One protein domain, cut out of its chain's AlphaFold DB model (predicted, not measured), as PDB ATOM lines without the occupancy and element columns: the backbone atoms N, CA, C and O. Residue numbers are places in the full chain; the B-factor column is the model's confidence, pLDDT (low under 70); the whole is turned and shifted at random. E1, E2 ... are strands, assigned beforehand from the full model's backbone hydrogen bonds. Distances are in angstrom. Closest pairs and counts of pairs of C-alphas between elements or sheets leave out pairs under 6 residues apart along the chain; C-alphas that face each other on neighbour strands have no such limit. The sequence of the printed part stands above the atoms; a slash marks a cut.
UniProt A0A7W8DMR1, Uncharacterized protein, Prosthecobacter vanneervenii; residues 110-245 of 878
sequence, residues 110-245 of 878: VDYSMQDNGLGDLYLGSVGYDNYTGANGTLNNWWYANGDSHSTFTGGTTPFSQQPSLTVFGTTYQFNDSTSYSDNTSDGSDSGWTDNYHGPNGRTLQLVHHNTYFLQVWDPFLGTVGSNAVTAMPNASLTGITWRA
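This is residues 110 to 245 of the 878 residues of an uncharacterized protein of Prosthecobacter vanneervenii (UniProt A0A7W8DMR1). The model is one long, twisted sheet of ten strands laid side by side, stepping from the E1 and E2 hairpin at one end to E8, E9 and E10 at the other. Past the bend of E6, short E5 pairs with it on the same side as E4, and an unnamed stretch, residues 227 to 245, follows E10. The printed part has 136 residues with no named helix and ten named strands, E1 to E10 in chain order. The sheet is branched and its neighbour pairs are antiparallel; the class is all strand. The whole is loose, with a radius of gyration of the C-alphas of 19.4 A, and elongated, spanning 64 by 34 by 27 A.

Find C-alpha 110 at (339.591, 322.769, 361.065), where E1, residues 110 to 116, begins. E2, residues 122 to 134, runs 39.5 A; E3, residues 137 to 144, runs 23.6 A; E4 is residues 149 to 154. E5, residues 165 to 168, comes before E6, residues 171 to 185, which starts at C-alpha 171 at (366.364, 350.873, 333.496) and runs 39.1 A. E7, residues 188 to 198, runs 32.7 A; E8 is residues 204 to 210, and E9, residues 212 to 219, runs 23.1 A. E10, residues 223 to 226, ends at C-alpha 226 at (370.039, 335.894, 337.144).

Begin at E1 and E2, a hairpin with N 113 and O 125 2.9 A apart, within hydrogen-bond range. E3 is on the other side of E2, with N 130 and O 141 at 2.8 A, and E4 on the other side of E3, with N 140 and O 152 at 2.8 A. E1 to E4 form a meander, each strand the antiparallel neighbour of the one before; E5 to E10 form a second. E6 has three neighbours and bends by 64 degrees at residue 174. E5 and E4 lie on one side of it, with N 173 and O 166 at 2.8 A and N 153 and O 180 at 3.0 A; E4 and E5 are apart. On the other side is E7, with N 194 and O 179 at 2.7 A. E8 follows, N 197 and O 205 at 2.7 A, then E9, N 212 and O 210 at 2.7 A, then E10, N 217 and O 225 at 2.8 A. The edge strands are E1, E5 and E10.

The C-alphas farthest apart, those of Gly 120 and Gly 170, are 64.9 A apart. The printed part has no cut. The link from E4 to E5 is short, the others are tight. Mean pLDDT of the printed part is 75.6; look for values under 70 at residues 110 to 139, residue 141, residues 143 to 157 and residues 182 to 191.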
ATOM      1  N   VAL A 110     338.889 324.008 360.705       56.59
ATOM      2  CA  VAL A 110     339.591 322.769 361.065       56.59
ATOM      3  C   VAL A 110     338.796 321.580 360.541       56.59
ATOM      4  O   VAL A 110     337.707 321.275 361.037       56.59
ATOM      5  N   ASP A 111     339.369 320.899 359.554       58.81
ATOM      6  CA  ASP A 111     338.864 319.627 359.050       58.81
ATOM      7  C   ASP A 111     339.578 318.481 359.766       58.81
ATOM      8  O   ASP A 111     340.810 318.388 359.758       58.81
ATOM      9  N   TYR A 112     338.800 317.589 360.373       57.81
ATOM     10  CA  TYR A 112     339.282 316.329 360.920       57.81
ATOM     11  C   TYR A 112     338.953 315.222 359.923       57.81
ATOM     12  O   TYR A 112     337.795 314.857 359.726       57.81
ATOM     13  N   SER A 113     339.978 314.655 359.296       55.59
ATOM     14  CA  SER A 113     339.811 313.469 358.460       55.59
ATOM     15  C   SER A 113     340.301 312.241 359.217       55.59
ATOM     16  O   SER A 113     341.439 312.201 359.690       55.59
ATOM     17  N   MET A 114     339.432 311.238 359.333       56.09
ATOM     18  CA  MET A 114     339.837 309.890 359.717       56.09
ATOM     19  C   MET A 114     339.947 309.060 358.443       56.09
ATOM     20  O   MET A 114     338.939 308.816 357.777       56.09
ATOM     21  N   GLN A 115     341.166 308.673 358.072       57.81
ATOM     22  CA  GLN A 115     341.407 307.808 356.916       57.81
ATOM     23  C   GLN A 115     341.687 306.375 357.375       57.81
ATOM     24  O   GLN A 115     342.509 306.141 358.262       57.81
ATOM     25  N   ASP A 116     340.984 305.425 356.755       57.53
ATOM     26  CA  ASP A 116     341.322 304.002 356.783       57.53
ATOM     27  C   ASP A 116     342.407 303.775 355.725       57.53
ATOM     28  O   ASP A 116     342.130 303.754 354.524       57.53
ATOM     29  N   ASN A 117     343.660 303.649 356.160       55.34
ATOM     30  CA  ASN A 117     344.798 303.511 355.248       55.34
ATOM     31  C   ASN A 117     344.924 302.090 354.657       55.34
ATOM     32  O   ASN A 117     345.953 301.756 354.069       55.34
ATOM     33  N   GLY A 118     343.921 301.218 354.837       54.69
ATOM     34  CA  GLY A 118     343.915 299.843 354.327       54.69
ATOM     35  C   GLY A 118     344.889 298.894 355.041       54.69
ATOM     36  O   GLY A 118     344.982 297.725 354.671       54.69
ATOM     37  N   LEU A 119     345.601 299.383 356.063       53.91
ATOM     38  CA  LEU A 119     346.566 298.636 356.879       53.91
ATOM     39  C   LEU A 119     346.064 298.342 358.305       53.91
ATOM     40  O   LEU A 119     346.785 297.724 359.080       53.91
ATOM     41  N   GLY A 120     344.834 298.747 358.645       52.66
ATOM     42  CA  GLY A 120     344.229 298.512 359.961       52.66
ATOM     43  C   GLY A 120     344.481 299.605 361.008       52.66
ATOM     44  O   GLY A 120     343.990 299.470 362.122       52.66
ATOM     45  N   ASP A 121     345.174 300.693 360.657       54.16
ATOM     46  CA  ASP A 121     345.379 301.849 361.538       54.16
ATOM     47  C   ASP A 121     344.408 302.992 361.195       54.16
ATOM     48  O   ASP A 121     344.270 303.375 360.030       54.16
ATOM     49  N   LEU A 122     343.760 303.561 362.220       55.25
ATOM     50  CA  LEU A 122     342.912 304.753 362.112       55.25
ATOM     51  C   LEU A 122     343.752 305.999 362.434       55.25
ATOM     52  O   LEU A 122     344.158 306.187 363.582       55.25
ATOM     53  N   TYR A 123     344.019 306.852 361.440       55.66
ATOM     54  CA  TYR A 123     344.784 308.090 361.634       55.66
ATOM     55  C   TYR A 123     343.848 309.301 361.723       55.66
ATOM     56  O   TYR A 123     343.064 309.535 360.805       55.66
ATOM     57  N   LEU A 124     343.951 310.088 362.802       57.38
ATOM     58  CA  LEU A 124     343.347 311.422 362.887       57.38
ATOM     59  C   LEU A 124     344.316 312.446 362.297       57.38
ATOM     60  O   LEU A 124     345.291 312.834 362.940       57.38
ATOM     61  N   GLY A 125     344.040 312.896 361.077       56.81
ATOM     62  CA  GLY A 125     344.668 314.092 360.528       56.81
ATOM     63  C   GLY A 125     343.763 315.293 360.768       56.81
ATOM     64  O   GLY A 125     342.632 315.287 360.284       56.81
ATOM     65  N   SER A 126     344.246 316.314 361.482       60.91
ATOM     66  CA  SER A 126     343.644 317.647 361.420       60.91
ATOM     67  C   SER A 126     344.445 318.535 360.472       60.91
ATOM     68  O   SER A 126     345.681 318.552 360.509       60.91
ATOM     69  N   VAL A 127     343.729 319.242 359.601       58.84
ATOM     70  CA  VAL A 127     344.272 320.326 358.780       58.84
ATOM     71  C   VAL A 127     343.525 321.587 359.173       58.84
ATOM     72  O   VAL A 127     342.294 321.616 359.149       58.84
ATOM     73  N   GLY A 128     344.273 322.602 359.586       65.62
ATOM     74  CA  GLY A 128     343.735 323.918 359.886       65.62
ATOM     75  C   GLY A 128     344.130 324.927 358.818       65.62
ATOM     76  O   GLY A 128     345.218 324.832 358.248       65.62
ATOM     77  N   TYR A 129     343.245 325.883 358.547       65.25
ATOM     78  CA  TYR A 129     343.506 326.993 357.637       65.25
ATOM     79  C   TYR A 129     343.070 328.320 358.273       65.25
ATOM     80  O   TYR A 129     341.914 328.452 358.675       65.25
ATOM     81  N   ASP A 130     343.986 329.289 358.325       68.19
ATOM     82  CA  ASP A 130     343.763 330.668 358.765       68.19
ATOM     83  C   ASP A 130     343.982 331.622 357.586       68.19
ATOM     84  O   ASP A 130     344.998 331.560 356.886       68.19
ATOM     85  N   ASN A 131     343.095 332.603 357.446       63.84
ATOM     86  CA  ASN A 131     343.342 333.775 356.608       63.84
ATOM     87  C   ASN A 131     343.541 335.018 357.478       63.84
ATOM     88  O   ASN A 131     342.687 335.358 358.305       63.84
ATOM     89  N   TYR A 132     344.608 335.765 357.214       65.75
ATOM     90  CA  TYR A 132     344.838 337.087 357.774       65.75
ATOM     91  C   TYR A 132     344.884 338.134 356.662       65.75
ATOM     92  O   TYR A 132     345.423 337.903 355.583       65.75
ATOM     93  N   THR A 133     344.346 339.321 356.930       59.34
ATOM     94  CA  THR A 133     344.374 340.451 355.985       59.34
ATOM     95  C   THR A 133     344.966 341.684 356.655       59.34
ATOM     96  O   THR A 133     344.721 341.942 357.834       59.34
ATOM     97  N   GLY A 134     345.768 342.446 355.912       62.16
ATOM     98  CA  GLY A 134     346.375 343.691 356.376       62.16
ATOM     99  C   GLY A 134     346.694 344.643 355.226       62.16
ATOM    100  O   GLY A 134     346.503 344.322 354.056       62.16
ATOM    101  N   ALA A 135     347.213 345.830 355.551       56.56
ATOM    102  CA  ALA A 135     347.582 346.848 354.557       56.56
ATOM    103  C   ALA A 135     348.654 346.371 353.554       56.56
ATOM    104  O   ALA A 135     348.785 346.928 352.464       56.56
ATOM    105  N   ASN A 136     349.391 345.320 353.920       56.62
ATOM    106  CA  ASN A 136     350.407 344.699 353.086       56.62
ATOM    107  C   ASN A 136     349.912 343.424 352.382       56.62
ATOM    108  O   ASN A 136     350.724 342.729 351.806       56.62
ATOM    109  N   GLY A 137     348.613 343.120 352.363       65.56
ATOM    110  CA  GLY A 137     348.063 341.994 351.599       65.56
ATOM    111  C   GLY A 137     347.430 340.918 352.475       65.56
ATOM    112  O   GLY A 137     347.036 341.175 353.618       65.56
ATOM    113  N   THR A 138     347.305 339.719 351.913       66.38
ATOM    114  CA  THR A 138     346.665 338.567 352.557       66.38
ATOM    115  C   THR A 138     347.717 337.517 352.897       66.38
ATOM    116  O   THR A 138     348.534 337.149 352.050       66.38
ATOM    117  N   LEU A 139     347.694 337.037 354.137       66.25
ATOM    118  CA  LEU A 139     348.473 335.901 354.605       66.25
ATOM    119  C   LEU A 139     347.535 334.712 354.777       66.25
ATOM    120  O   LEU A 139     346.591 334.776 355.559       66.25
ATOM    121  N   ASN A 140     347.840 333.624 354.096       72.38
ATOM    122  CA  ASN A 140     347.137 332.362 354.217       72.38
ATOM    123  C   ASN A 140     348.054 331.395 354.959       72.38
ATOM    124  O   ASN A 140     349.158 331.124 354.492       72.38
ATOM    125  N   ASN A 141     347.629 330.891 356.109       68.44
ATOM    126  CA  ASN A 141     348.398 329.938 356.897       68.44
ATOM    127  C   ASN A 141     347.650 328.612 356.960       68.44
ATOM    128  O   ASN A 141     346.458 328.591 357.242       68.44
ATOM    129  N   TRP A 142     348.339 327.512 356.700       70.31
ATOM    130  CA  TRP A 142     347.796 326.164 356.799       70.31
ATOM    131  C   TRP A 142     348.714 325.355 357.694       70.31
ATOM    132  O   TRP A 142     349.932 325.400 357.537       70.31
ATOM    133  N   TRP A 143     348.146 324.620 358.641       67.81
ATOM    134  CA  TRP A 143     348.921 323.761 359.527       67.81
ATOM    135  C   TRP A 143     348.337 322.364 359.598       67.81
ATOM    136  O   TRP A 143     347.131 322.144 359.456       67.81
ATOM    137  N   TYR A 144     349.227 321.421 359.853       63.69
ATOM    138  CA  TYR A 144     348.927 320.022 360.066       63.69
ATOM    139  C   TYR A 144     349.051 319.688 361.556       63.69
ATOM    140  O   TYR A 144     349.843 320.281 362.292       63.69
ATOM    141  N   ALA A 145     348.294 318.687 362.009       58.44
ATOM    142  CA  ALA A 145     348.340 318.190 363.389       58.44
ATOM    143  C   ALA A 145     349.747 317.779 363.870       58.44
ATOM    144  O   ALA A 145     350.008 317.751 365.072       58.44
ATOM    145  N   ASN A 146     350.646 317.437 362.943       58.44
ATOM    146  CA  ASN A 146     352.020 317.024 363.231       58.44
ATOM    147  C   ASN A 146     352.954 318.199 363.600       58.44
ATOM    148  O   ASN A 146     354.114 317.953 363.923       58.44
ATOM    149  N   GLY A 147     352.456 319.441 363.586       56.53
ATOM    150  CA  GLY A 147     353.215 320.648 363.920       56.53
ATOM    151  C   GLY A 147     353.771 321.409 362.715       56.53
ATOM    152  O   GLY A 147     354.321 322.490 362.911       56.53
ATOM    153  N   ASP A 148     353.599 320.899 361.491       62.47
ATOM    154  CA  ASP A 148     354.037 321.595 360.281       62.47
ATOM    155  C   ASP A 148     353.071 322.735 359.947       62.47
ATOM    156  O   ASP A 148     351.860 322.525 359.845       62.47
ATOM    157  N   SER A 149     353.599 323.941 359.730       63.44
ATOM    158  CA  SER A 149     352.817 325.100 359.283       63.44
ATOM    159  C   SER A 149     353.432 325.726 358.037       63.44
ATOM    160  O   SER A 149     354.632 326.006 358.020       63.44
ATOM    161  N   HIS A 150     352.598 325.994 357.040       64.19
ATOM    162  CA  HIS A 150     352.952 326.649 355.788       64.19
ATOM    163  C   HIS A 150     352.207 327.975 355.712       64.19
ATOM    164  O   HIS A 150     350.975 328.005 355.721       64.19
ATOM    165  N   SER A 151     352.939 329.083 355.606       64.56
ATOM    166  CA  SER A 151     352.320 330.395 355.401       64.56
ATOM    167  C   SER A 151     352.690 330.962 354.037       64.56
ATOM    168  O   SER A 151     353.867 331.065 353.682       64.56
ATOM    169  N   THR A 152     351.677 331.358 353.271       65.81
ATOM    170  CA  THR A 152     351.821 332.024 351.978       65.81
ATOM    171  C   THR A 152     351.293 333.445 352.059       65.81
ATOM    172  O   THR A 152     350.193 333.707 352.539       65.81
ATOM    173  N   PHE A 153     352.090 334.389 351.575       67.94
ATOM    174  CA  PHE A 153     351.735 335.799 351.549       67.94
ATOM    175  C   PHE A 153     351.558 336.288 350.121       67.94
ATOM    176  O   PHE A 153     352.412 336.022 349.271       67.94
ATOM    177  N   THR A 154     350.483 337.032 349.865       65.25
ATOM    178  CA  THR A 154     350.205 337.597 348.540       65.25
ATOM    179  C   THR A 154     349.694 339.037 348.645       65.25
ATOM    180  O   THR A 154     348.697 339.295 349.324       65.25
ATOM    181  N   GLY A 155     350.321 339.964 347.909       57.75
ATOM    182  CA  GLY A 155     349.679 341.224 347.502       57.75
ATOM    183  C   GLY A 155     349.998 342.484 348.316       57.75
ATOM    184  O   GLY A 155     349.095 343.280 348.572       57.75
ATOM    185  N   GLY A 156     351.258 342.702 348.704       65.38
ATOM    186  CA  GLY A 156     351.675 343.934 349.389       65.38
ATOM    187  C   GLY A 156     351.904 345.141 348.487       65.38
ATOM    188  O   GLY A 156     352.386 345.009 347.372       65.38
ATOM    189  N   THR A 157     351.586 346.336 349.003       68.19
ATOM    190  CA  THR A 157     351.875 347.638 348.360       68.19
ATOM    191  C   THR A 157     353.227 348.229 348.777       68.19
ATOM    192  O   THR A 157     353.624 349.281 348.278       68.19
ATOM    193  N   THR A 158     353.955 347.549 349.670       77.06
ATOM    194  CA  THR A 158     355.308 347.918 350.099       77.06
ATOM    195  C   THR A 158     356.273 346.731 349.949       77.06
ATOM    196  O   THR A 158     355.894 345.613 350.295       77.06
ATOM    197  N   PRO A 159     357.501 346.951 349.437       81.31
ATOM    198  CA  PRO A 159     358.497 345.894 349.242       81.31
ATOM    199  C   PRO A 159     359.095 345.409 350.565       81.31
ATOM    200  O   PRO A 159     359.458 346.231 351.415       81.31
ATOM    201  N   PHE A 160     359.329 344.102 350.706       82.00
ATOM    202  CA  PHE A 160     360.051 343.530 351.851       82.00
ATOM    203  C   PHE A 160     361.509 343.997 351.916       82.00
ATOM    204  O   PHE A 160     362.067 344.173 353.000       82.00
ATOM    205  N   SER A 161     362.119 344.262 350.763       82.12
ATOM    206  CA  SER A 161     363.459 344.839 350.644       82.12
ATOM    207  C   SER A 161     363.555 346.306 351.057       82.12
ATOM    208  O   SER A 161     364.653 346.863 351.091       82.12
ATOM    209  N   GLN A 162     362.420 346.967 351.304       86.44
ATOM    210  CA  GLN A 162     362.331 348.414 351.520       86.44
ATOM    211  C   GLN A 162     362.855 349.251 350.337       86.44
ATOM    212  O   GLN A 162     363.019 350.464 350.470       86.44
ATOM    213  N   GLN A 163     363.106 348.641 349.172       88.56
ATOM    214  CA  GLN A 163     363.516 349.346 347.960       88.56
ATOM    215  C   GLN A 163     362.275 349.622 347.105       88.56
ATOM    216  O   GLN A 163     361.800 348.703 346.445       88.56
ATOM    217  N   PRO A 164     361.733 350.855 347.064       89.00
ATOM    218  CA  PRO A 164     360.550 351.165 346.251       89.00
ATOM    219  C   PRO A 164     360.843 351.134 344.744       89.00
ATOM    220  O   PRO A 164     359.931 351.019 343.927       89.00
ATOM    221  N   SER A 165     362.119 351.231 344.369       92.75
ATOM    222  CA  SER A 165     362.576 351.096 342.992       92.75
ATOM    223  C   SER A 165     364.006 350.570 342.949       92.75
ATOM    224  O   SER A 165     364.785 350.821 343.870       92.75
ATOM    225  N   LEU A 166     364.346 349.874 341.869       92.94
ATOM    226  CA  LEU A 166     365.680 349.330 341.612       92.94
ATOM    227  C   LEU A 166     366.117 349.702 340.197       92.94
ATOM    228  O   LEU A 166     365.317 349.625 339.265       92.94
ATOM    229  N   THR A 167     367.383 350.077 340.008       90.50
ATOM    230  CA  THR A 167     367.928 350.357 338.672       90.50
ATOM    231  C   THR A 167     368.871 349.246 338.228       90.50
ATOM    232  O   THR A 167     369.906 349.013 338.850       90.50
ATOM    233  N   VAL A 168     368.543 348.591 337.113       89.62
ATOM    234  CA  VAL A 168     369.382 347.571 336.471       89.62
ATOM    235  C   VAL A 168     369.403 347.771 334.956       89.62
ATOM    236  O   VAL A 168     368.402 348.154 334.356       89.62
ATOM    237  N   PHE A 169     370.558 347.552 334.326       88.38
ATOM    238  CA  PHE A 169     370.761 347.681 332.874       88.38
ATOM    239  C   PHE A 169     370.294 349.039 332.316       88.38
ATOM    240  O   PHE A 169     369.673 349.121 331.256       88.38
ATOM    241  N   GLY A 170     370.532 350.112 333.080       84.12
ATOM    242  CA  GLY A 170     370.111 351.475 332.737       84.12
ATOM    243  C   GLY A 170     368.600 351.731 332.835       84.12
ATOM    244  O   GLY A 170     368.139 352.795 332.434       84.12
ATOM    245  N   THR A 171     367.823 350.781 333.359       87.38
ATOM    246  CA  THR A 171     366.364 350.873 333.496       87.38
ATOM    247  C   THR A 171     365.967 350.881 334.963       87.38
ATOM    248  O   THR A 171     366.425 350.041 335.733       87.38
ATOM    249  N   THR A 172     365.095 351.810 335.351       91.38
ATOM    250  CA  THR A 172     364.509 351.841 336.697       91.38
ATOM    251  C   THR A 172     363.206 351.052 336.715       91.38
ATOM    252  O   THR A 172     362.293 351.332 335.938       91.38
ATOM    253  N   TYR A 173     363.128 350.081 337.617       92.88
ATOM    254  CA  TYR A 173     361.976 349.229 337.864       92.88
ATOM    255  C   TYR A 173     361.269 349.724 339.120       92.88
ATOM    256  O   TYR A 173     361.915 349.983 340.136       92.88
ATOM    257  N   GLN A 174     359.955 349.875 339.038       94.31
ATOM    258  CA  GLN A 174     359.108 350.286 340.152       94.31
ATOM    259  C   GLN A 174     358.542 349.054 340.835       94.31
ATOM    260  O   GLN A 174     358.192 348.087 340.160       94.31
ATOM    261  N   PHE A 175     358.466 349.081 342.160       92.88
ATOM    262  CA  PHE A 175     357.848 348.004 342.917       92.88
ATOM    263  C   PHE A 175     356.401 347.768 342.457       92.88
ATOM    264  O   PHE A 175     355.661 348.724 342.212       92.88
ATOM    265  N   ASN A 176     356.021 346.500 342.319       89.88
ATOM    266  CA  ASN A 176     354.681 346.085 341.921       89.88
ATOM    267  C   ASN A 176     353.962 345.394 343.082       89.88
ATOM    268  O   ASN A 176     352.938 345.883 343.549       89.88
ATOM    269  N   ASP A 177     354.505 344.267 343.534       86.88
ATOM    270  CA  ASP A 177     353.950 343.451 344.608       86.88
ATOM    271  C   ASP A 177     355.028 342.561 345.235       86.88
ATOM    272  O   ASP A 177     356.132 342.423 344.708       86.88
ATOM    273  N   SER A 178     354.695 341.944 346.365       83.81
ATOM    274  CA  SER A 178     355.549 340.952 347.015       83.81
ATOM    275  C   SER A 178     354.790 339.665 347.297       83.81
ATOM    276  O   SER A 178     353.593 339.677 347.606       83.81
ATOM    277  N   THR A 179     355.522 338.560 347.266       82.00
ATOM    278  CA  THR A 179     355.086 337.260 347.768       82.00
ATOM    279  C   THR A 179     356.072 336.768 348.819       82.00
ATOM    280  O   THR A 179     357.264 337.060 348.752       82.00
ATOM    281  N   SER A 180     355.603 336.039 349.822       75.50
ATOM    282  CA  SER A 180     356.493 335.361 350.769       75.50
ATOM    283  C   SER A 180     356.038 333.942 351.026       75.50
ATOM    284  O   SER A 180     354.866 333.601 350.850       75.50
ATOM    285  N   TYR A 181     356.994 333.131 351.447       71.38
ATOM    286  CA  TYR A 181     356.806 331.749 351.824       71.38
ATOM    287  C   TYR A 181     357.572 331.491 353.114       71.38
ATOM    288  O   TYR A 181     358.739 331.870 353.235       71.38
ATOM    289  N   SER A 182     356.915 330.866 354.078       62.09
ATOM    290  CA  SER A 182     357.589 330.320 355.248       62.09
ATOM    291  C   SER A 182     357.190 328.868 355.413       62.09
ATOM    292  O   SER A 182     356.020 328.594 355.702       62.09
ATOM    293  N   ASP A 183     358.177 327.985 355.276       54.03
ATOM    294  CA  ASP A 183     358.077 326.607 355.734       54.03
ATOM    295  C   ASP A 183     358.609 326.516 357.147       54.03
ATOM    296  O   ASP A 183     359.802 326.682 357.412       54.03
ATOM    297  N   ASN A 184     357.694 326.250 358.070       49.28
ATOM    298  CA  ASN A 184     358.032 325.911 359.435       49.28
ATOM    299  C   ASN A 184     358.003 324.384 359.535       49.28
ATOM    300  O   ASN A 184     357.033 323.796 360.010       49.28
ATOM    301  N   THR A 185     359.055 323.747 359.025       49.91
ATOM    302  CA  THR A 185     359.330 322.343 359.345       49.91
ATOM    303  C   THR A 185     360.137 322.293 360.640       49.91
ATOM    304  O   THR A 185     360.891 323.216 360.960       49.91
ATOM    305  N   SER A 186     359.970 321.222 361.411       46.91
ATOM    306  CA  SER A 186     360.588 321.040 362.735       46.91
ATOM    307  C   SER A 186     362.133 321.105 362.768       46.91
ATOM    308  O   SER A 186     362.697 321.208 363.857       46.91
ATOM    309  N   ASP A 187     362.806 321.155 361.609       45.84
ATOM    310  CA  ASP A 187     364.268 321.091 361.468       45.84
ATOM    311  C   ASP A 187     364.950 322.403 361.011       45.84
ATOM    312  O   ASP A 187     366.178 322.460 360.901       45.84
ATOM    313  N   GLY A 188     364.203 323.491 360.798       47.88
ATOM    314  CA  GLY A 188     364.770 324.802 360.460       47.88
ATOM    315  C   GLY A 188     363.799 325.677 359.673       47.88
ATOM    316  O   GLY A 188     363.140 325.213 358.751       47.88
ATOM    317  N   SER A 189     363.702 326.956 360.036       54.56
ATOM    318  CA  SER A 189     362.820 327.909 359.360       54.56
ATOM    319  C   SER A 189     363.404 328.324 358.002       54.56
ATOM    320  O   SER A 189     364.253 329.220 357.957       54.56
ATOM    321  N   ASP A 190     362.938 327.732 356.903       57.59
ATOM    322  CA  ASP A 190     363.182 328.277 355.564       57.59
ATOM    323  C   ASP A 190     362.130 329.360 355.296       57.59
ATOM    324  O   ASP A 190     360.987 329.111 354.907       57.59
ATOM    325  N   SER A 191     362.522 330.605 355.578       68.12
ATOM    326  CA  SER A 191     361.719 331.787 355.269       68.12
ATOM    327  C   SER A 191     362.304 332.514 354.064       68.12
ATOM    328  O   SER A 191     363.490 332.858 354.015       68.12
ATOM    329  N   GLY A 192     361.457 332.752 353.069       79.81
ATOM    330  CA  GLY A 192     361.822 333.451 351.853       79.81
ATOM    331  C   GLY A 192     360.750 334.424 351.394       79.81
ATOM    332  O   GLY A 192     359.575 334.319 351.737       79.81
ATOM    333  N   TRP A 193     361.159 335.410 350.612       86.25
ATOM    334  CA  TRP A 193     360.244 336.368 350.004       86.25
ATOM    335  C   TRP A 193     360.748 336.802 348.641       86.25
ATOM    336  O   TRP A 193     361.935 336.713 348.353       86.25
ATOM    337  N   THR A 194     359.833 337.254 347.798       88.94
ATOM    338  CA  THR A 194     360.092 337.803 346.475       88.94
ATOM    339  C   THR A 194     359.402 339.151 346.370       88.94
ATOM    340  O   THR A 194     358.184 339.224 346.485       88.94
ATOM    341  N   ASP A 195     360.169 340.204 346.120       90.38
ATOM    342  CA  ASP A 195     359.640 341.483 345.656       90.38
ATOM    343  C   ASP A 195     359.667 341.487 344.126       90.38
ATOM    344  O   ASP A 195     360.731 341.313 343.524       90.38
ATOM    345  N   ASN A 196     358.521 341.707 343.487       91.88
ATOM    346  CA  ASN A 196     358.430 341.896 342.048       91.88
ATOM    347  C   ASN A 196     358.388 343.388 341.716       91.88
ATOM    348  O   ASN A 196     357.692 344.192 342.337       91.88
ATOM    349  N   TYR A 197     359.104 343.748 340.664       94.38
ATOM    350  CA  TYR A 197     359.214 345.093 340.144       94.38
ATOM    351  C   TYR A 197     358.915 345.092 338.652       94.38
ATOM    352  O   TYR A 197     359.351 344.203 337.917       94.38
ATOM    353  N   HIS A 198     358.226 346.125 338.183       93.94
ATOM    354  CA  HIS A 198     357.903 346.328 336.778       93.94
ATOM    355  C   HIS A 198     358.695 347.500 336.202       93.94
ATOM    356  O   HIS A 198     358.785 348.584 336.781       93.94
ATOM    357  N   GLY A 199     359.278 347.269 335.035       90.38
ATOM    358  CA  GLY A 199     359.921 348.276 334.210       90.38
ATOM    359  C   GLY A 199     359.079 348.618 332.974       90.38
ATOM    360  O   GLY A 199     358.058 347.983 332.696       90.38
ATOM    361  N   PRO A 200     359.503 349.619 332.188       86.81
ATOM    362  CA  PRO A 200     358.885 349.928 330.902       86.81
ATOM    363  C   PRO A 200     358.952 348.734 329.934       86.81
ATOM    364  O   PRO A 200     359.820 347.868 330.049       86.81
ATOM    365  N   ASN A 201     358.055 348.712 328.943       85.00
ATOM    366  CA  ASN A 201     358.003 347.698 327.875       85.00
ATOM    367  C   ASN A 201     357.845 346.247 328.373       85.00
ATOM    368  O   ASN A 201     358.346 345.317 327.744       85.00
ATOM    369  N   GLY A 202     357.167 346.052 329.508       85.81
ATOM    370  CA  GLY A 202     356.888 344.728 330.075       85.81
ATOM    371  C   GLY A 202     358.073 344.072 330.787       85.81
ATOM    372  O   GLY A 202     357.974 342.910 331.160       85.81
ATOM    373  N   ARG A 203     359.188 344.789 330.981       91.25
ATOM    374  CA  ARG A 203     360.348 344.303 331.743       91.25
ATOM    375  C   ARG A 203     359.946 343.990 333.182       91.25
ATOM    376  O   ARG A 203     359.215 344.769 333.790       91.25
ATOM    377  N   THR A 204     360.484 342.920 333.757       94.19
ATOM    378  CA  THR A 204     360.252 342.583 335.169       94.19
ATOM    379  C   THR A 204     361.566 342.320 335.891       94.19
ATOM    380  O   THR A 204     362.568 341.939 335.286       94.19
ATOM    381  N   LEU A 205     361.590 342.581 337.190       93.88
ATOM    382  CA  LEU A 205     362.699 342.254 338.075       93.88
ATOM    383  C   LEU A 205     362.122 341.631 339.336       93.88
ATOM    384  O   LEU A 205     361.163 342.140 339.896       93.88
ATOM    385  N   GLN A 206     362.720 340.541 339.785       94.00
ATOM    386  CA  GLN A 206     362.396 339.878 341.035       94.00
ATOM    387  C   GLN A 206     363.620 339.956 341.936       94.00
ATOM    388  O   GLN A 206     364.712 339.552 341.533       94.00
ATOM    389  N   LEU A 207     363.447 340.490 343.139       92.31
ATOM    390  CA  LEU A 207     364.418 340.390 344.217       92.31
ATOM    391  C   LEU A 207     363.911 339.330 345.181       92.31
ATOM    392  O   LEU A 207     362.918 339.537 345.871       92.31
ATOM    393  N   VAL A 208     364.597 338.199 345.209       91.38
ATOM    394  CA  VAL A 208     364.224 337.057 346.027       91.38
ATOM    395  C   VAL A 208     365.217 336.910 347.168       91.38
ATOM    396  O   VAL A 208     366.426 337.059 346.991       91.38
ATOM    397  N   HIS A 209     364.702 336.592 348.341       87.06
ATOM    398  CA  HIS A 209     365.458 336.221 349.516       87.06
ATOM    399  C   HIS A 209     365.105 334.784 349.890       87.06
ATOM    400  O   HIS A 209     363.937 334.472 350.093       87.06
ATOM    401  N   HIS A 210     366.113 333.921 349.988       83.44
ATOM    402  CA  HIS A 210     366.001 332.563 350.518       83.44
ATOM    403  C   HIS A 210     367.339 332.196 351.166       83.44
ATOM    404  O   HIS A 210     368.254 331.720 350.489       83.44
ATOM    405  N   ASN A 211     367.512 332.568 352.441       81.06
ATOM    406  CA  ASN A 211     368.782 332.570 353.197       81.06
ATOM    407  C   ASN A 211     369.904 333.477 352.621       81.06
ATOM    408  O   ASN A 211     370.792 333.925 353.344       81.06
ATOM    409  N   THR A 212     369.855 333.784 351.326       87.00
ATOM    410  CA  THR A 212     370.673 334.750 350.583       87.00
ATOM    411  C   THR A 212     369.787 335.503 349.593       87.00
ATOM    412  O   THR A 212     368.673 335.070 349.291       87.00
ATOM    413  N   TYR A 213     370.268 336.631 349.073       88.19
ATOM    414  CA  TYR A 213     369.544 337.427 348.086       88.19
ATOM    415  C   TYR A 213     369.944 337.034 346.669       88.19
ATOM    416  O   TYR A 213     371.127 336.859 346.369       88.19
ATOM    417  N   PHE A 214     368.975 336.960 345.770       92.56
ATOM    418  CA  PHE A 214     369.209 336.828 344.344       92.56
ATOM    419  C   PHE A 214     368.229 337.689 343.563       92.56
ATOM    420  O   PHE A 214     367.057 337.823 343.893       92.56
ATOM    421  N   LEU A 215     368.743 338.285 342.501       93.25
ATOM    422  CA  LEU A 215     367.969 339.027 341.519       93.25
ATOM    423  C   LEU A 215     367.757 338.193 340.266       93.25
ATOM    424  O   LEU A 215     368.715 337.610 339.747       93.25
ATOM    425  N   GLN A 216     366.533 338.221 339.757       93.81
ATOM    426  CA  GLN A 216     366.149 337.680 338.464       93.81
ATOM    427  C   GLN A 216     365.484 338.786 337.649       93.81
ATOM    428  O   GLN A 216     364.447 339.316 338.025       93.81
ATOM    429  N   VAL A 217     366.093 339.155 336.532       92.56
ATOM    430  CA  VAL A 217     365.613 340.224 335.654       92.56
ATOM    431  C   VAL A 217     365.138 339.599 334.360       92.56
ATOM    432  O   VAL A 217     365.884 338.844 333.744       92.56
ATOM    433  N   TRP A 218     363.928 339.917 333.925       92.38
ATOM    434  CA  TRP A 218     363.464 339.616 332.581       92.38
ATOM    435  C   TRP A 218     363.475 340.886 331.733       92.38
ATOM    436  O   TRP A 218     362.874 341.909 332.082       92.38
ATOM    437  N   ASP A 219     364.162 340.808 330.599       87.00
ATOM    438  CA  ASP A 219     364.179 341.839 329.572       87.00
ATOM    439  C   ASP A 219     363.744 341.217 328.232       87.00
ATOM    440  O   ASP A 219     364.253 340.152 327.876       87.00
ATOM    441  N   PRO A 220     362.847 341.854 327.456       79.44
ATOM    442  CA  PRO A 220     362.363 341.302 326.188       79.44
ATOM    443  C   PRO A 220     363.476 341.053 325.158       79.44
ATOM    444  O   PRO A 220     363.286 340.268 324.233       79.44
ATOM    445  N   PHE A 221     364.634 341.698 325.306       79.00
ATOM    446  CA  PHE A 221     365.767 341.563 324.401       79.00
ATOM    447  C   PHE A 221     366.865 340.620 324.910       79.00
ATOM    448  O   PHE A 221     367.607 340.061 324.103       79.00
ATOM    449  N   LEU A 222     366.992 340.442 326.229       80.75
ATOM    450  CA  LEU A 222     368.009 339.567 326.840       80.75
ATOM    451  C   LEU A 222     367.454 338.222 327.314       80.75
ATOM    452  O   LEU A 222     368.229 337.306 327.581       80.75
ATOM    453  N   GLY A 223     366.134 338.109 327.457       85.88
ATOM    454  CA  GLY A 223     365.500 337.041 328.214       85.88
ATOM    455  C   GLY A 223     365.720 337.208 329.720       85.88
ATOM    456  O   GLY A 223     365.807 338.323 330.237       85.88
ATOM    457  N   THR A 224     365.795 336.084 330.429       89.38
ATOM    458  CA  THR A 224     365.966 336.053 331.886       89.38
ATOM    459  C   THR A 224     367.446 336.062 332.271       89.38
ATOM    460  O   THR A 224     368.200 335.167 331.892       89.38
ATOM    461  N   VAL A 225     367.859 337.032 333.087       90.62
ATOM    462  CA  VAL A 225     369.212 337.183 333.630       90.62
ATOM    463  C   VAL A 225     369.168 337.062 335.153       90.62
ATOM    464  O   VAL A 225     368.502 337.841 335.829       90.62
ATOM    465  N   GLY A 226     369.898 336.090 335.700       92.12
ATOM    466  CA  GLY A 226     370.039 335.894 337.144       92.12
ATOM    467  C   GLY A 226     371.352 336.457 337.686       92.12
ATOM    468  O   GLY A 226     372.373 336.455 336.996       92.12
ATOM    469  N   SER A 227     371.356 336.893 338.939       92.81
ATOM    470  CA  SER A 227     372.582 337.212 339.685       92.81
ATOM    471  C   SER A 227     373.114 336.007 340.467       92.81
ATOM    472  O   SER A 227     372.433 334.990 340.650       92.81
ATOM    473  N   ASN A 228     374.375 336.088 340.883       90.31
ATOM    474  CA  ASN A 228     374.913 335.196 341.907       90.31
ATOM    475  C   ASN A 228     374.268 335.515 343.262       90.31
ATOM    476  O   ASN A 228     373.769 336.620 343.461       90.31
ATOM    477  N   ALA A 229     374.299 334.555 344.190       86.50
ATOM    478  CA  ALA A 229     373.820 334.782 345.548       86.50
ATOM    479  C   ALA A 229     374.603 335.927 346.210       86.50
ATOM    480  O   ALA A 229     375.833 335.988 346.132       86.50
ATOM    481  N   VAL A 230     373.877 336.828 346.860       85.75
ATOM    482  CA  VAL A 230     374.402 338.004 347.550       85.75
ATOM    483  C   VAL A 230     374.082 337.846 349.027       85.75
ATOM    484  O   VAL A 230     372.959 337.520 349.402       85.75
ATOM    485  N   THR A 231     375.070 338.060 349.887       81.75
ATOM    486  CA  THR A 231     374.925 337.863 351.338       81.75
ATOM    487  C   THR A 231     374.293 339.052 352.057       81.75
ATOM    488  O   THR A 231     373.960 338.945 353.232       81.75
ATOM    489  N   ALA A 232     374.128 340.186 351.377       84.25
ATOM    490  CA  ALA A 232     373.538 341.396 351.931       84.25
ATOM    491  C   ALA A 232     372.440 341.932 351.012       84.25
ATOM    492  O   ALA A 232     372.488 341.740 349.794       84.25
ATOM    493  N   MET A 233     371.475 342.630 351.615       81.44
ATOM    494  CA  MET A 233     370.381 343.266 350.894       81.44
ATOM    495  C   MET A 233     370.939 344.251 349.850       81.44
ATOM    496  O   MET A 233     371.720 345.141 350.210       81.44
ATOM    497  N   PRO A 234     370.573 344.111 348.565       80.94
ATOM    498  CA  PRO A 234     371.053 345.005 347.519       80.94
ATOM    499  C   PRO A 234     370.571 346.447 347.725       80.94
ATOM    500  O   PRO A 234     369.429 346.684 348.113       80.94
ATOM    501  N   ASN A 235     371.434 347.422 347.429       87.38
ATOM    502  CA  ASN A 235     371.044 348.833 347.400       87.38
ATOM    503  C   ASN A 235     370.269 349.179 346.115       87.38
ATOM    504  O   ASN A 235     370.299 348.429 345.142       87.38
ATOM    505  N   ALA A 236     369.635 350.356 346.075       82.88
ATOM    506  CA  ALA A 236     368.832 350.797 344.928       82.88
ATOM    507  C   ALA A 236     369.574 350.783 343.571       82.88
ATOM    508  O   ALA A 236     368.954 350.582 342.526       82.88
ATOM    509  N   SER A 237     370.899 350.989 343.575       79.75
ATOM    510  CA  SER A 237     371.741 351.009 342.369       79.75
ATOM    511  C   SER A 237     372.367 349.658 342.016       79.75
ATOM    512  O   SER A 237     373.090 349.570 341.023       79.75
ATOM    513  N   LEU A 238     372.143 348.623 342.834       86.19
ATOM    514  CA  LEU A 238     372.659 347.265 342.650       86.19
ATOM    515  C   LEU A 238     374.181 347.223 342.402       86.19
ATOM    516  O   LEU A 238     374.706 346.403 341.637       86.19
ATOM    517  N   THR A 239     374.910 348.141 343.039       82.88
ATOM    518  CA  THR A 239     376.364 348.250 342.877       82.88
ATOM    519  C   THR A 239     377.051 347.063 343.550       82.88
ATOM    520  O   THR A 239     376.750 346.743 344.695       82.88
ATOM    521  N   GLY A 240     377.988 346.414 342.852       82.06
ATOM    522  CA  GLY A 240     378.718 345.244 343.363       82.06
ATOM    523  C   GLY A 240     378.022 343.898 343.127       82.06
ATOM    524  O   GLY A 240     378.595 342.855 343.437       82.06
ATOM    525  N   ILE A 241     376.826 343.895 342.532       89.12
ATOM    526  CA  ILE A 241     376.145 342.664 342.123       89.12
ATOM    527  C   ILE A 241     376.901 342.019 340.959       89.12
ATOM    528  O   ILE A 241     377.189 342.660 339.947       89.12
ATOM    529  N   THR A 242     377.199 340.727 341.099       89.38
ATOM    530  CA  THR A 242     377.782 339.918 340.025       89.38
ATOM    531  C   THR A 242     376.683 339.110 339.348       89.38
ATOM    532  O   THR A 242     375.956 338.359 340.002       89.38
ATOM    533  N   TRP A 243     376.565 339.255 338.032       90.56
ATOM    534  CA  TRP A 243     375.578 338.544 337.225       90.56
ATOM    535  C   TRP A 243     376.104 337.171 336.804       90.56
ATOM    536  O   TRP A 243     377.305 337.005 336.575       90.56
ATOM    537  N   ARG A 244     375.213 336.179 336.707       90.69
ATOM    538  CA  ARG A 244     375.580 334.850 336.207       90.69
ATOM    539  C   ARG A 244     376.048 334.960 334.757       90.69
ATOM    540  O   ARG A 244     375.559 335.797 333.995       90.69
ATOM    541  N   ALA A 245     376.982 334.091 334.381       86.25
ATOM    542  CA  ALA A 245     377.377 333.955 332.988       86.25
ATOM    543  C   ALA A 245     376.149 333.604 332.140       86.25
ATOM    544  O   ALA A 245     375.296 332.810 332.544       86.25
TER     545      ALA A 245